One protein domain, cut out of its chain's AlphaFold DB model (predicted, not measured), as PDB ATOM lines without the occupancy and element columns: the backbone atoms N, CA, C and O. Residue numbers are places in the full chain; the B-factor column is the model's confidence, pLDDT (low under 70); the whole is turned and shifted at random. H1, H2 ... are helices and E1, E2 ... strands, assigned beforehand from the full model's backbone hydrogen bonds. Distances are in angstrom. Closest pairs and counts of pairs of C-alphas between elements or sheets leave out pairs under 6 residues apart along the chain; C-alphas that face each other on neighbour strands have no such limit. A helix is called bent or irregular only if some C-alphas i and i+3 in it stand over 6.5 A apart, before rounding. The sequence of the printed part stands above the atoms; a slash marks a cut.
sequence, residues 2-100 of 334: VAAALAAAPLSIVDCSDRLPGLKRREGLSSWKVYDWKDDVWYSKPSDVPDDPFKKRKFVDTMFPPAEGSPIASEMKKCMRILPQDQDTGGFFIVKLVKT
ATOM      1  N   VAL A   2      44.303 -32.427  28.977       90.25
ATOM      2  CA  VAL A   2      45.283 -33.355  29.605       90.25
ATOM      3  C   VAL A   2      46.266 -32.653  30.542       90.25
ATOM      4  O   VAL A   2      46.424 -33.086  31.675       90.25
ATOM      5  N   ALA A   3      46.877 -31.548  30.101       90.12
ATOM      6  CA  ALA A   3      47.793 -30.776  30.942       90.12
ATOM      7  C   ALA A   3      47.125 -30.296  32.246       90.12
ATOM      8  O   ALA A   3      47.731 -30.374  33.308       90.12
ATOM      9  N   ALA A   4      45.857 -29.877  32.173       89.25
ATOM     10  CA  ALA A   4      45.078 -29.485  33.344       89.25
ATOM     11  C   ALA A   4      44.783 -30.678  34.270       89.25
ATOM     12  O   ALA A   4      44.920 -30.553  35.479       89.25
ATOM     13  N   ALA A   5      44.454 -31.851  33.716       89.19
ATOM     14  CA  ALA A   5      44.229 -33.061  34.506       89.19
ATOM     15  C   ALA A   5      45.497 -33.525  35.246       89.19
ATOM     16  O   ALA A   5      45.410 -33.944  36.394       89.19
ATOM     17  N   LEU A   6      46.675 -33.415  34.617       89.38
ATOM     18  CA  LEU A   6      47.962 -33.710  35.262       89.38
ATOM     19  C   LEU A   6      48.323 -32.705  36.361       89.38
ATOM     20  O   LEU A   6      49.000 -33.070  37.314       89.38
ATOM     21  N   ALA A   7      47.904 -31.445  36.216       87.75
ATOM     22  CA  ALA A   7      48.122 -30.420  37.233       87.75
ATOM     23  C   ALA A   7      47.181 -30.583  38.437       87.75
ATOM     24  O   ALA A   7      47.573 -30.276  39.556       87.75
ATOM     25  N   ALA A   8      45.949 -31.042  38.199       87.25
ATOM     26  CA  ALA A   8      44.893 -31.090  39.207       87.25
ATOM     27  C   ALA A   8      44.815 -32.415  39.975       87.25
ATOM     28  O   ALA A   8      44.214 -32.454  41.039       87.25
ATOM     29  N   ALA A   9      45.367 -33.507  39.441       87.25
ATOM     30  CA  ALA A   9      45.157 -34.830  40.014       87.25
ATOM     31  C   ALA A   9      46.431 -35.693  39.959       87.25
ATOM     32  O   ALA A   9      47.257 -35.502  39.062       87.25
ATOM     33  N   PRO A  10      46.595 -36.681  40.867       89.75
ATOM     34  CA  PRO A  10      47.747 -37.583  40.904       89.75
ATOM     35  C   PRO A  10      47.724 -38.567  39.723       89.75
ATOM     36  O   PRO A  10      47.361 -39.743  39.838       89.75
ATOM     37  N   LEU A  11      48.090 -38.054  38.550       93.12
ATOM     38  CA  LEU A  11      48.081 -38.731  37.262       93.12
ATOM     39  C   LEU A  11      49.456 -38.616  36.599       93.12
ATOM     40  O   LEU A  11      50.130 -37.594  36.690       93.12
ATOM     41  N   SER A  12      49.861 -39.657  35.875       92.88
ATOM     42  CA  SER A  12      51.057 -39.652  35.026       92.88
ATOM     43  C   SER A  12      50.736 -40.233  33.649       92.88
ATOM     44  O   SER A  12      49.854 -41.092  33.525       92.88
ATOM     45  N   ILE A  13      51.425 -39.762  32.602       95.06
ATOM     46  CA  ILE A  13      51.253 -40.297  31.250       95.06
ATOM     47  C   ILE A  13      52.149 -41.524  31.080       95.06
ATOM     48  O   ILE A  13      53.372 -41.467  31.211       95.06
ATOM     49  N   VAL A  14      51.525 -42.638  30.713       94.25
ATOM     50  CA  VAL A  14      52.237 -43.853  30.325       94.25
ATOM     51  C   VAL A  14      52.634 -43.729  28.862       94.25
ATOM     52  O   VAL A  14      51.760 -43.675  27.992       94.25
ATOM     53  N   ASP A  15      53.939 -43.735  28.589       92.38
ATOM     54  CA  ASP A  15      54.419 -43.827  27.215       92.38
ATOM     55  C   ASP A  15      53.952 -45.152  26.598       92.38
ATOM     56  O   ASP A  15      54.115 -46.228  27.171       92.38
ATOM     57  N   CYS A  16      53.288 -45.040  25.453       90.69
ATOM     58  CA  CYS A  16      52.781 -46.163  24.675       90.69
ATOM     59  C   CYS A  16      53.455 -46.212  23.305       90.69
ATOM     60  O   CYS A  16      52.867 -46.718  22.348       90.69
ATOM     61  N   SER A  17      54.656 -45.639  23.186       85.06
ATOM     62  CA  SER A  17      55.364 -45.544  21.920       85.06
ATOM     63  C   SER A  17      55.837 -46.882  21.349       85.06
ATOM     64  O   SER A  17      56.048 -47.024  20.147       85.06
ATOM     65  N   ASP A  18      55.917 -47.892  22.192       89.19
ATOM     66  CA  ASP A  18      56.159 -49.284  21.848       89.19
ATOM     67  C   ASP A  18      54.913 -49.997  21.288       89.19
ATOM     68  O   ASP A  18      55.014 -51.062  20.677       89.19
ATOM     69  N   ARG A  19      53.715 -49.430  21.479       89.38
ATOM     70  CA  ARG A  19      52.446 -50.072  21.114       89.38
ATOM     71  C   ARG A  19      52.008 -49.675  19.712       89.38
ATOM     72  O   ARG A  19      52.069 -48.511  19.332       89.38
ATOM     73  N   LEU A  20      51.467 -50.652  18.982       85.12
ATOM     74  CA  LEU A  20      50.932 -50.481  17.625       85.12
ATOM     75  C   LEU A  20      51.957 -49.840  16.663       85.12
ATOM     76  O   LEU A  20      51.690 -48.781  16.103       85.12
ATOM     77  N   PRO A  21      53.120 -50.477  16.426       85.88
ATOM     78  CA  PRO A  21      54.200 -49.885  15.627       85.88
ATOM     79  C   PRO A  21      53.810 -49.573  14.170       85.88
ATOM     80  O   PRO A  21      54.425 -48.719  13.543       85.88
ATOM     81  N   GLY A  22      52.776 -50.230  13.628       88.94
ATOM     82  CA  GLY A  22      52.245 -49.948  12.286       88.94
ATOM     83  C   GLY A  22      51.352 -48.702  12.190       88.94
ATOM     84  O   GLY A  22      50.965 -48.310  11.088       88.94
ATOM     85  N   LEU A  23      51.004 -48.084  13.321       89.44
ATOM     86  CA  LEU A  23      50.192 -46.874  13.380       89.44
ATOM     87  C   LEU A  23      51.105 -45.642  13.350       89.44
ATOM     88  O   LEU A  23      51.841 -45.376  14.305       89.44
ATOM     89  N   LYS A  24      51.047 -44.867  12.263       91.25
ATOM     90  CA  LYS A  24      51.742 -43.582  12.171       91.25
ATOM     91  C   LYS A  24      51.082 -42.602  13.130       91.25
ATOM     92  O   LYS A  24      49.877 -42.367  13.087       91.25
ATOM     93  N   ARG A  25      51.895 -42.013  13.994       91.81
ATOM     94  CA  ARG A  25      51.454 -41.061  15.009       91.81
ATOM     95  C   ARG A  25      52.492 -39.978  15.193       91.81
ATOM     96  O   ARG A  25      53.677 -40.180  14.938       91.81
ATOM     97  N   ARG A  26      52.026 -38.834  15.667       92.88
ATOM     98  CA  ARG A  26      52.851 -37.687  16.031       92.88
ATOM     99  C   ARG A  26      52.806 -37.492  17.537       92.88
ATOM    100  O   ARG A  26      51.799 -37.807  18.174       92.88
ATOM    101  N   GLU A  27      53.876 -36.941  18.088       94.12
ATOM    102  CA  GLU A  27      53.936 -36.580  19.503       94.12
ATOM    103  C   GLU A  27      52.863 -35.544  19.860       94.12
ATOM    104  O   GLU A  27      52.412 -34.743  19.018       94.12
ATOM    105  N   GLY A  28      52.451 -35.562  21.126       92.50
ATOM    106  CA  GLY A  28      51.632 -34.513  21.710       92.50
ATOM    107  C   GLY A  28      52.317 -33.149  21.651       92.50
ATOM    108  O   GLY A  28      53.535 -33.037  21.536       92.50
ATOM    109  N   LEU A  29      51.510 -32.092  21.705       91.81
ATOM    110  CA  LEU A  29      52.018 -30.725  21.721       91.81
ATOM    111  C   LEU A  29      52.272 -30.285  23.161       91.81
ATOM    112  O   LEU A  29      51.421 -30.478  24.028       91.81
ATOM    113  N   SER A  30      53.421 -29.657  23.389       89.88
ATOM    114  CA  SER A  30      53.753 -28.970  24.642       89.88
ATOM    115  C   SER A  30      53.545 -27.454  24.556       89.88
ATOM    116  O   SER A  30      53.578 -26.780  25.577       89.88
ATOM    117  N   SER A  31      53.329 -26.916  23.353       90.62
ATOM    118  CA  SER A  31      53.101 -25.494  23.098       90.62
ATOM    119  C   SER A  31      52.040 -25.298  22.013       90.62
ATOM    120  O   SER A  31      51.981 -26.045  21.033       90.62
ATOM    121  N   TRP A  32      51.168 -24.310  22.206       92.69
ATOM    122  CA  TRP A  32      50.171 -23.866  21.230       92.69
ATOM    123  C   TRP A  32      49.697 -22.450  21.571       92.69
ATOM    124  O   TRP A  32      49.983 -21.931  22.646       92.69
ATOM    125  N   LYS A  33      48.966 -21.836  20.640       93.81
ATOM    126  CA  LYS A  33      48.284 -20.556  20.838       93.81
ATOM    127  C   LYS A  33      46.777 -20.773  20.790       93.81
ATOM    128  O   LYS A  33      46.307 -21.689  20.114       93.81
ATOM    129  N   VAL A  34      46.033 -19.937  21.497       92.94
ATOM    130  CA  VAL A  34      44.570 -19.959  21.521       92.94
ATOM    131  C   VAL A  34      44.059 -18.853  20.608       92.94
ATOM    132  O   VAL A  34      44.477 -17.706  20.731       92.94
ATOM    133  N   TYR A  35      43.183 -19.207  19.670       94.12
ATOM    134  CA  TYR A  35      42.646 -18.272  18.684       94.12
ATOM    135  C   TYR A  35      41.337 -17.642  19.157       94.12
ATOM    136  O   TYR A  35      40.404 -18.350  19.550       94.12
ATOM    137  N   ASP A  36      41.245 -16.322  19.058       92.12
ATOM    138  CA  ASP A  36      40.011 -15.574  19.237       92.12
ATOM    139  C   ASP A  36      39.439 -15.149  17.893       92.12
ATOM    140  O   ASP A  36      39.835 -14.146  17.310       92.12
ATOM    141  N   TRP A  37      38.455 -15.910  17.423       89.19
ATOM    142  CA  TRP A  37      37.813 -15.671  16.133       89.19
ATOM    143  C   TRP A  37      37.093 -14.320  16.028       89.19
ATOM    144  O   TRP A  37      36.828 -13.878  14.916       89.19
ATOM    145  N   LYS A  38      36.719 -13.694  17.156       87.50
ATOM    146  CA  LYS A  38      35.981 -12.422  17.141       87.50
ATOM    147  C   LYS A  38      36.877 -11.247  16.780       87.50
ATOM    148  O   LYS A  38      36.462 -10.391  16.010       87.50
ATOM    149  N   ASP A  39      38.070 -11.232  17.357       87.81
ATOM    150  CA  ASP A  39      39.030 -10.141  17.189       87.81
ATOM    151  C   ASP A  39      40.165 -10.509  16.227       87.81
ATOM    152  O   ASP A  39      41.023  -9.674  15.964       87.81
ATOM    153  N   ASP A  40      40.169 -11.744  15.710       91.38
ATOM    154  CA  ASP A  40      41.206 -12.291  14.827       91.38
ATOM    155  C   ASP A  40      42.611 -12.230  15.467       91.38
ATOM    156  O   ASP A  40      43.611 -11.865  14.849       91.38
ATOM    157  N   VAL A  41      42.693 -12.576  16.761       93.44
ATOM    158  CA  VAL A  41      43.934 -12.519  17.557       93.44
ATOM    159  C   VAL A  41      44.309 -13.895  18.101       93.44
ATOM    160  O   VAL A  41      43.458 -14.699  18.479       93.44
ATOM    161  N   TRP A  42      45.613 -14.161  18.185       94.00
ATOM    162  CA  TRP A  42      46.171 -15.347  18.832       94.00
ATOM    163  C   TRP A  42      46.808 -14.992  20.174       94.00
ATOM    164  O   TRP A  42      47.777 -14.235  20.220       94.00
ATOM    165  N   TYR A  43      46.336 -15.615  21.249       93.00
ATOM    166  CA  TYR A  43      46.899 -15.475  22.592       93.00
ATOM    167  C   TYR A  43      47.857 -16.632  22.890       93.00
ATOM    168  O   TYR A  43      47.559 -17.789  22.579       93.00
ATOM    169  N   SER A  44      49.016 -16.345  23.490       90.00
ATOM    170  CA  SER A  44      50.001 -17.382  23.849       90.00
ATOM    171  C   SER A  44      49.908 -17.770  25.323       90.00
ATOM    172  O   SER A  44      50.226 -18.904  25.681       90.00
ATOM    173  N   LYS A  45      49.458 -16.846  26.173       89.38
ATOM    174  CA  LYS A  45      49.283 -17.024  27.615       89.38
ATOM    175  C   LYS A  45      47.940 -16.439  28.068       89.38
ATOM    176  O   LYS A  45      47.436 -15.531  27.407       89.38
ATOM    177  N   PRO A  46      47.396 -16.878  29.218       87.38
ATOM    178  CA  PRO A  46      46.178 -16.288  29.775       87.38
ATOM    179  C   PRO A  46      46.305 -14.778  30.025       87.38
ATOM    180  O   PRO A  46      45.357 -14.032  29.810       87.38
ATOM    181  N   SER A  47      47.503 -14.314  30.397       88.75
ATOM    182  CA  SER A  47      47.821 -12.893  30.599       88.75
ATOM    183  C   SER A  47      47.714 -12.035  29.335       88.75
ATOM    184  O   SER A  47      47.642 -10.817  29.447       88.75
ATOM    185  N   ASP A  48      47.745 -12.647  28.149       89.25
ATOM    186  CA  ASP A  48      47.660 -11.929  26.871       89.25
ATOM    187  C   ASP A  48      46.201 -11.597  26.507       89.25
ATOM    188  O   ASP A  48      45.952 -10.815  25.589       89.25
ATOM    189  N   VAL A  49      45.233 -12.211  27.199       89.06
ATOM    190  CA  VAL A  49      43.804 -11.975  26.985       89.06
ATOM    191  C   VAL A  49      43.431 -10.619  27.601       89.06
ATOM    192  O   VAL A  49      43.696 -10.408  28.788       89.06
ATOM    193  N   PRO A  50      42.796  -9.701  26.843       89.94
ATOM    194  CA  PRO A  50      42.366  -8.406  27.365       89.94
ATOM    195  C   PRO A  50      41.507  -8.535  28.625       89.94
ATOM    196  O   PRO A  50      40.725  -9.482  28.749       89.94
ATOM    197  N   ASP A  51      41.621  -7.556  29.530       85.50
ATOM    198  CA  ASP A  51      40.879  -7.510  30.796       85.50
ATOM    199  C   ASP A  51      39.408  -7.113  30.589       85.50
ATOM    200  O   ASP A  51      38.941  -6.055  31.000       85.50
ATOM    201  N   ASP A  52      38.694  -7.972  29.867       87.38
ATOM    202  CA  ASP A  52      37.266  -7.887  29.611       87.38
ATOM    203  C   ASP A  52      36.553  -9.059  30.320       87.38
ATOM    204  O   ASP A  52      36.954 -10.219  30.143       87.38
ATOM    205  N   PRO A  53      35.482  -8.807  31.101       85.81
ATOM    206  CA  PRO A  53      34.777  -9.854  31.842       85.81
ATOM    207  C   PRO A  53      34.237 -10.992  30.966       85.81
ATOM    208  O   PRO A  53      34.250 -12.155  31.379       85.81
ATOM    209  N   PHE A  54      33.784 -10.697  29.741       85.38
ATOM    210  CA  PHE A  54      33.279 -11.725  28.829       85.38
ATOM    211  C   PHE A  54      34.416 -12.584  28.274       85.38
ATOM    212  O   PHE A  54      34.275 -13.809  28.194       85.38
ATOM    213  N   LYS A  55      35.550 -11.970  27.920       85.75
ATOM    214  CA  LYS A  55      36.743 -12.687  27.448       85.75
ATOM    215  C   LYS A  55      37.365 -13.548  28.536       85.75
ATOM    216  O   LYS A  55      37.645 -14.712  28.261       85.75
ATOM    217  N   LYS A  56      37.488 -13.047  29.769       83.69
ATOM    218  CA  LYS A  56      38.008 -13.834  30.902       83.69
ATOM    219  C   LYS A  56      37.141 -15.050  31.238       83.69
ATOM    220  O   LYS A  56      37.672 -16.080  31.632       83.69
ATOM    221  N   ARG A  57      35.822 -14.985  31.016       85.56
ATOM    222  CA  ARG A  57      34.939 -16.160  31.167       85.56
ATOM    223  C   ARG A  57      35.077 -17.171  30.021       85.56
ATOM    224  O   ARG A  57      34.838 -18.356  30.220       85.56
ATOM    225  N   LYS A  58      35.414 -16.710  28.812       87.19
ATOM    226  CA  LYS A  58      35.543 -17.548  27.606       87.19
ATOM    227  C   LYS A  58      36.912 -18.229  27.516       87.19
ATOM    228  O   LYS A  58      36.977 -19.398  27.146       87.19
ATOM    229  N   PHE A  59      37.983 -17.504  27.825       89.56
ATOM    230  CA  PHE A  59      39.366 -17.964  27.736       89.56
ATOM    231  C   PHE A  59      39.900 -18.271  29.130       89.56
ATOM    232  O   PHE A  59      40.437 -17.402  29.807       89.56
ATOM    233  N   VAL A  60      39.731 -19.520  29.552       89.62
ATOM    234  CA  VAL A  60      40.195 -19.992  30.862       89.62
ATOM    235  C   VAL A  60      41.626 -20.521  30.789       89.62
ATOM    236  O   VAL A  60      42.046 -21.053  29.758       89.62
ATOM    237  N   ASP A  61      42.353 -20.455  31.905       86.56
ATOM    238  CA  ASP A  61      43.767 -20.848  32.005       86.56
ATOM    239  C   ASP A  61      44.051 -22.258  31.463       86.56
ATOM    240  O   ASP A  61      45.068 -22.497  30.815       86.56
ATOM    241  N   THR A  62      43.111 -23.192  31.637       90.19
ATOM    242  CA  THR A  62      43.237 -24.593  31.197       90.19
ATOM    243  C   THR A  62      43.194 -24.796  29.673       90.19
ATOM    244  O   THR A  62      43.436 -25.916  29.196       90.19
ATOM    245  N   MET A  63      42.891 -23.743  28.902       90.50
ATOM    246  CA  MET A  63      42.976 -23.726  27.435       90.50
ATOM    247  C   MET A  63      44.398 -23.473  26.925       90.50
ATOM    248  O   MET A  63      44.692 -23.794  25.772       90.50
ATOM    249  N   PHE A  64      45.272 -22.907  27.753       92.00
ATOM    250  CA  PHE A  64      46.634 -22.535  27.383       92.00
ATOM    251  C   PHE A  64      47.623 -23.685  27.629       92.00
ATOM    252  O   PHE A  64      47.326 -24.610  28.397       92.00
ATOM    253  N   PRO A  65      48.782 -23.690  26.942       91.62
ATOM    254  CA  PRO A  65      49.799 -24.710  27.156       91.62
ATOM    255  C   PRO A  65      50.356 -24.685  28.583       91.62
ATOM    256  O   PRO A  65      50.363 -23.633  29.226       91.62
ATOM    257  N   PRO A  66      50.855 -25.833  29.083       90.25
ATOM    258  CA  PRO A  66      51.591 -25.852  30.339       90.25
ATOM    259  C   PRO A  66      52.813 -24.931  30.247       90.25
ATOM    260  O   PRO A  66      53.355 -24.708  29.162       90.25
ATOM    261  N   ALA A  67      53.268 -24.421  31.394       86.38
ATOM    262  CA  ALA A  67      54.445 -23.562  31.446       86.38
ATOM    263  C   ALA A  67      55.652 -24.238  30.774       86.38
ATOM    264  O   ALA A  67      55.899 -25.437  30.959       86.38
ATOM    265  N   GLU A  68      56.392 -23.465  29.985       84.25
ATOM    266  CA  GLU A  68      57.562 -23.953  29.263       84.25
ATOM    267  C   GLU A  68      58.606 -24.501  30.249       84.25
ATOM    268  O   GLU A  68      58.873 -23.898  31.286       84.25
ATOM    269  N   GLY A  69      59.145 -25.691  29.969       82.31
ATOM    270  CA  GLY A  69      60.080 -26.381  30.868       82.31
ATOM    271  C   GLY A  69      59.447 -27.055  32.093       82.31
ATOM    272  O   GLY A  69      60.161 -27.705  32.853       82.31
ATOM    273  N   SER A  70      58.126 -26.962  32.288       87.69
ATOM    274  CA  SER A  70      57.456 -27.700  33.366       87.69
ATOM    275  C   SER A  70      57.526 -29.222  33.146       87.69
ATOM    276  O   SER A  70      57.532 -29.680  31.997       87.69
ATOM    277  N   PRO A  71      57.486 -30.035  34.221       87.62
ATOM    278  CA  PRO A  71      57.384 -31.492  34.099       87.62
ATOM    279  C   PRO A  71      56.165 -31.936  33.277       87.62
ATOM    280  O   PRO A  71      56.212 -32.924  32.559       87.62
ATOM    281  N   ILE A  72      55.070 -31.173  33.318       89.06
ATOM    282  CA  ILE A  72      53.871 -31.466  32.526       89.06
ATOM    283  C   ILE A  72      54.164 -31.309  31.027       89.06
ATOM    284  O   ILE A  72      53.733 -32.134  30.224       89.06
ATOM    285  N   ALA A  73      54.924 -30.284  30.630       89.00
ATOM    286  CA  ALA A  73      55.268 -30.048  29.230       89.00
ATOM    287  C   ALA A  73      56.119 -31.181  28.627       89.00
ATOM    288  O   ALA A  73      55.920 -31.534  27.462       89.00
ATOM    289  N   SER A  74      57.035 -31.778  29.399       88.56
ATOM    290  CA  SER A  74      57.811 -32.938  28.940       88.56
ATOM    291  C   SER A  74      56.947 -34.198  28.832       88.56
ATOM    292  O   SER A  74      57.048 -34.921  27.840       88.56
ATOM    293  N   GLU A  75      56.038 -34.422  29.784       91.19
ATOM    294  CA  GLU A  75      55.097 -35.548  29.762       91.19
ATOM    295  C   GLU A  75      54.119 -35.477  28.576       91.19
ATOM    296  O   GLU A  75      53.775 -36.508  27.996       91.19
ATOM    297  N   MET A  76      53.714 -34.277  28.145       92.31
ATOM    298  CA  MET A  76      52.775 -34.092  27.028       92.31
ATOM    299  C   MET A  76      53.250 -34.728  25.714       92.31
ATOM    300  O   MET A  76      52.410 -35.171  24.927       92.31
ATOM    301  N   LYS A  77      54.566 -34.846  25.488       91.56
ATOM    302  CA  LYS A  77      55.127 -35.491  24.286       91.56
ATOM    303  C   LYS A  77      54.760 -36.972  24.174       91.56
ATOM    304  O   LYS A  77      54.634 -37.479  23.063       91.56
ATOM    305  N   LYS A  78      54.508 -37.639  25.307       93.25
ATOM    306  CA  LYS A  78      54.072 -39.045  25.373       93.25
ATOM    307  C   LYS A  78      52.633 -39.251  24.882       93.25
ATOM    308  O   LYS A  78      52.219 -40.386  24.650       93.25
ATOM    309  N   CYS A  79      51.847 -38.182  24.725       94.19
ATOM    310  CA  CYS A  79      50.536 -38.275  24.082       94.19
ATOM    311  C   CYS A  79      50.690 -38.621  22.595       94.19
ATOM    312  O   CYS A  79      51.669 -38.254  21.949       94.19
ATOM    313  N   MET A  80      49.679 -39.271  22.026       93.00
ATOM    314  CA  MET A  80      49.681 -39.690  20.629       93.00
ATOM    315  C   MET A  80      48.628 -38.913  19.847       93.00
ATOM    316  O   MET A  80      47.446 -38.911  20.198       93.00
ATOM    317  N   ARG A  81      49.053 -38.274  18.759       93.88
ATOM    318  CA  ARG A  81      48.166 -37.625  17.793       93.88
ATOM    319  C   ARG A  81      48.146 -38.418  16.500       93.88
ATOM    320  O   ARG A  81      49.198 -38.676  15.919       93.88
ATOM    321  N   ILE A  82      46.949 -38.765  16.053       94.31
ATOM    322  CA  ILE A  82      46.700 -39.428  14.777       94.31
ATOM    323  C   ILE A  82      46.021 -38.399  13.890       94.31
ATOM    324  O   ILE A  82      44.951 -37.895  14.239       94.31
ATOM    325  N   LEU A  83      46.668 -38.047  12.782       94.19
ATOM    326  CA  LEU A  83      46.122 -37.088  11.832       94.19
ATOM    327  C   LEU A  83      45.496 -37.828  10.648       94.19
ATOM    328  O   LEU A  83      46.103 -38.792  10.174       94.19
ATOM    329  N   PRO A  84      44.341 -37.369  10.131       95.12
ATOM    330  CA  PRO A  84      43.667 -38.041   9.025       95.12
ATOM    331  C   PRO A  84      44.570 -38.317   7.819       95.12
ATOM    332  O   PRO A  84      44.583 -39.418   7.278       95.12
ATOM    333  N   GLN A  85      45.400 -37.339   7.454       94.56
ATOM    334  CA  GLN A  85      46.297 -37.398   6.302       94.56
ATOM    335  C   GLN A  85      47.483 -38.361   6.449       94.56
ATOM    336  O   GLN A  85      48.141 -38.657   5.455       94.56
ATOM    337  N   ASP A  86      47.802 -38.833   7.660       91.06
ATOM    338  CA  ASP A  86      48.981 -39.683   7.849       91.06
ATOM    339  C   ASP A  86      48.721 -41.121   7.335       91.06
ATOM    340  O   ASP A  86      49.662 -41.779   6.867       91.06
ATOM    341  N   GLN A  87      47.467 -41.603   7.389       92.38
ATOM    342  CA  GLN A  87      47.062 -42.963   6.976       92.38
ATOM    343  C   GLN A  87      45.640 -43.083   6.383       92.38
ATOM    344  O   GLN A  87      45.125 -44.195   6.322       92.38
ATOM    345  N   ASP A  88      45.009 -41.989   5.943       91.88
ATOM    346  CA  ASP A  88      43.620 -41.985   5.437       91.88
ATOM    347  C   ASP A  88      42.611 -42.533   6.469       91.88
ATOM    348  O   ASP A  88      41.787 -43.411   6.210       91.88
ATOM    349  N   THR A  89      42.731 -42.047   7.708       89.12
ATOM    350  CA  THR A  89      41.894 -42.455   8.849       89.12
ATOM    351  C   THR A  89      41.174 -41.264   9.481       89.12
ATOM    352  O   THR A  89      41.321 -40.121   9.061       89.12
ATOM    353  N   GLY A  90      40.408 -41.498  10.551       91.88
ATOM    354  CA  GLY A  90      39.927 -40.413  11.409       91.88
ATOM    355  C   GLY A  90      41.065 -39.690  12.147       91.88
ATOM    356  O   GLY A  90      42.178 -40.208  12.267       91.88
ATOM    357  N   GLY A  91      40.769 -38.494  12.660       94.00
ATOM    358  CA  GLY A  91      41.674 -37.730  13.518       94.00
ATOM    359  C   GLY A  91      41.434 -38.047  14.990       94.00
ATOM    360  O   GLY A  91      40.302 -37.948  15.461       94.00
ATOM    361  N   PHE A  92      42.488 -38.406  15.724       93.75
ATOM    362  CA  PHE A  92      42.378 -38.808  17.127       93.75
ATOM    363  C   PHE A  92      43.481 -38.205  17.991       93.75
ATOM    364  O   PHE A  92      44.631 -38.053  17.575       93.75
ATOM    365  N   PHE A  93      43.126 -37.931  19.243       93.81
ATOM    366  CA  PHE A  93      44.067 -37.632  20.311       93.81
ATOM    367  C   PHE A  93      43.939 -38.722  21.375       93.81
ATOM    368  O   PHE A  93      42.854 -38.943  21.910       93.81
ATOM    369  N   ILE A  94      45.039 -39.415  21.660       93.75
ATOM    370  CA  ILE A  94      45.065 -40.565  22.563       93.75
ATOM    371  C   ILE A  94      46.102 -40.314  23.653       93.75
ATOM    372  O   ILE A  94      47.259 -39.995  23.382       93.75
ATOM    373  N   VAL A  95      45.691 -40.515  24.900       94.62
ATOM    374  CA  VAL A  95      46.568 -40.493  26.068       94.62
ATOM    375  C   VAL A  95      46.210 -41.666  26.973       94.62
ATOM    376  O   VAL A  95      45.033 -41.971  27.166       94.62
ATOM    377  N   LYS A  96      47.223 -42.335  27.527       94.38
ATOM    378  CA  LYS A  96      47.043 -43.345  28.569       94.38
ATOM    379  C   LYS A  96      47.519 -42.763  29.889       94.38
ATOM    380  O   LYS A  96      48.697 -42.446  30.034       94.38
ATOM    381  N   LEU A  97      46.602 -42.644  30.838       94.44
ATOM    382  CA  LEU A  97      46.880 -42.105  32.164       94.44
ATOM    383  C   LEU A  97      46.956 -43.245  33.179       94.44
ATOM    384  O   LEU A  97      46.157 -44.184  33.126       94.44
ATOM    385  N   VAL A  98      47.915 -43.161  34.097       94.31
ATOM    386  CA  VAL A  98      47.973 -44.000  35.295       94.31
ATOM    387  C   VAL A  98      47.736 -43.127  36.516       94.31
ATOM    388  O   VAL A  98      48.331 -42.060  36.654       94.31
ATOM    389  N   LYS A  99      46.842 -43.587  37.389       94.19
ATOM    390  CA  LYS A  99      46.597 -42.973  38.690       94.19
ATOM    391  C   LYS A  99      47.737 -43.355  39.636       94.19
ATOM    392  O   LYS A  99      47.952 -44.545  39.859       94.19
ATOM    393  N   THR A 100      48.483 -42.369  40.129       91.50
ATOM    394  CA  THR A 100      49.678 -42.575  40.971       91.50
ATOM    395  C   THR A 100      49.363 -42.572  42.466       91.50
ATOM    396  O   THR A 100      50.092 -43.188  43.237       91.50
TER     397      THR A 100
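Overview. This is residues 2 to 100 of the 334 residues of the protein "Hypothetical protein" of Palpitomonas bilix (UniProt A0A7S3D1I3). The model is a loose, two-part structure: a narrow two-stranded ribbon makes one part, and a small lobe of the hairpin E2 and E3 with the helix H2 lies well away from it. In the ribbon, E4 pairs with E5, E5 runs on into E6, and E6 pairs with E1; the short H4 joins E4 to E5 at one end, and H1 and H3 lie side by side near the other, where E1 and E6 are. The two parts are joined by two long links, residues 14 to 33 and 59 to 70. The printed part has 99 residues, with four named helices and six named strands in the order H1, E1, E2, E3, H2, H3, E4, H4, E5, E6; the strands make three antiparallel two-stranded sheets, and the class is mixed, with 41 residues, under half, in named elements. The radius of gyration of the C-alphas is 15.8 A, and the C-alphas span 47 by 36 by 20 A.

Along the chain. H1 comes first, residues 2 to 8, and is 9.9 A long from C-alpha 2 at (45.283, -33.355, 29.605) to C-alpha 8. E1, residues 11 to 13, is 7.0 A long. E2, residues 34 to 36, measures 6.7 A and E3, residues 41 to 43, measures 6.5 A. H2, residues 53 to 58, is 8.8 A long and begins at C-alpha 53 at (34.777, -9.854, 31.842). H3, residues 71 to 76, is also 8.8 A long. E4, residues 80 to 82, measures 6.6 A. H4, residues 84 to 87, is neither bent nor irregular, but only just: C-alphas 84 and 87 are 6.3 A apart. E5, residues 92 to 94, measures 6.3 A, and E6, residues 97 to 99, measures 6.6 A and ends at C-alpha 99 at (46.597, -42.973, 38.690).

Arrangement. H1 and H3 touch, with a shallow tilt of 30 degrees, opposite ways; their closest C-alphas are those of Ala 3 and Ile 72, 6.3 A apart. The closest C-alphas of H1 and E1 are those of Leu 6 and Ser 12, 6.7 A apart. E1 and E6 are antiparallel neighbours, with N 12 and O 98 within hydrogen-bond range at 3.0 A and N 98 and O 12 at 2.9 A. E2 and E3 form a hairpin, with N 34 and O 43 within range at 2.8 A. H2 touches no helix, and it is apart from E2. E4 and E5 are antiparallel neighbours, with N 80 and O 94 within range at 2.9 A. Residues 26 to 27 pair antiparallel with residues 80 to 81 of E4. E5 runs on into E6 across a break of 2 residues, at 29 degrees. In H1, H2 and H3 every O i to N i+4 pair is within hydrogen-bond range; H4, with 4 residues, is too short for such a pair, and its one O i to N i+3 pair is not within range.

Size, cuts and confidence. The two C-alphas farthest apart are those of Gly 22 and Pro 53, at 47.9 A. The printed part runs from residue 2 to residue 100 with no cut, and its first and last C-alphas are 15.3 A apart. The links E1 to E2, with 20 residues, and H2 to H3, with 12 residues, are long. Mean pLDDT of the printed part is 90.5, and no printed residue is under 70.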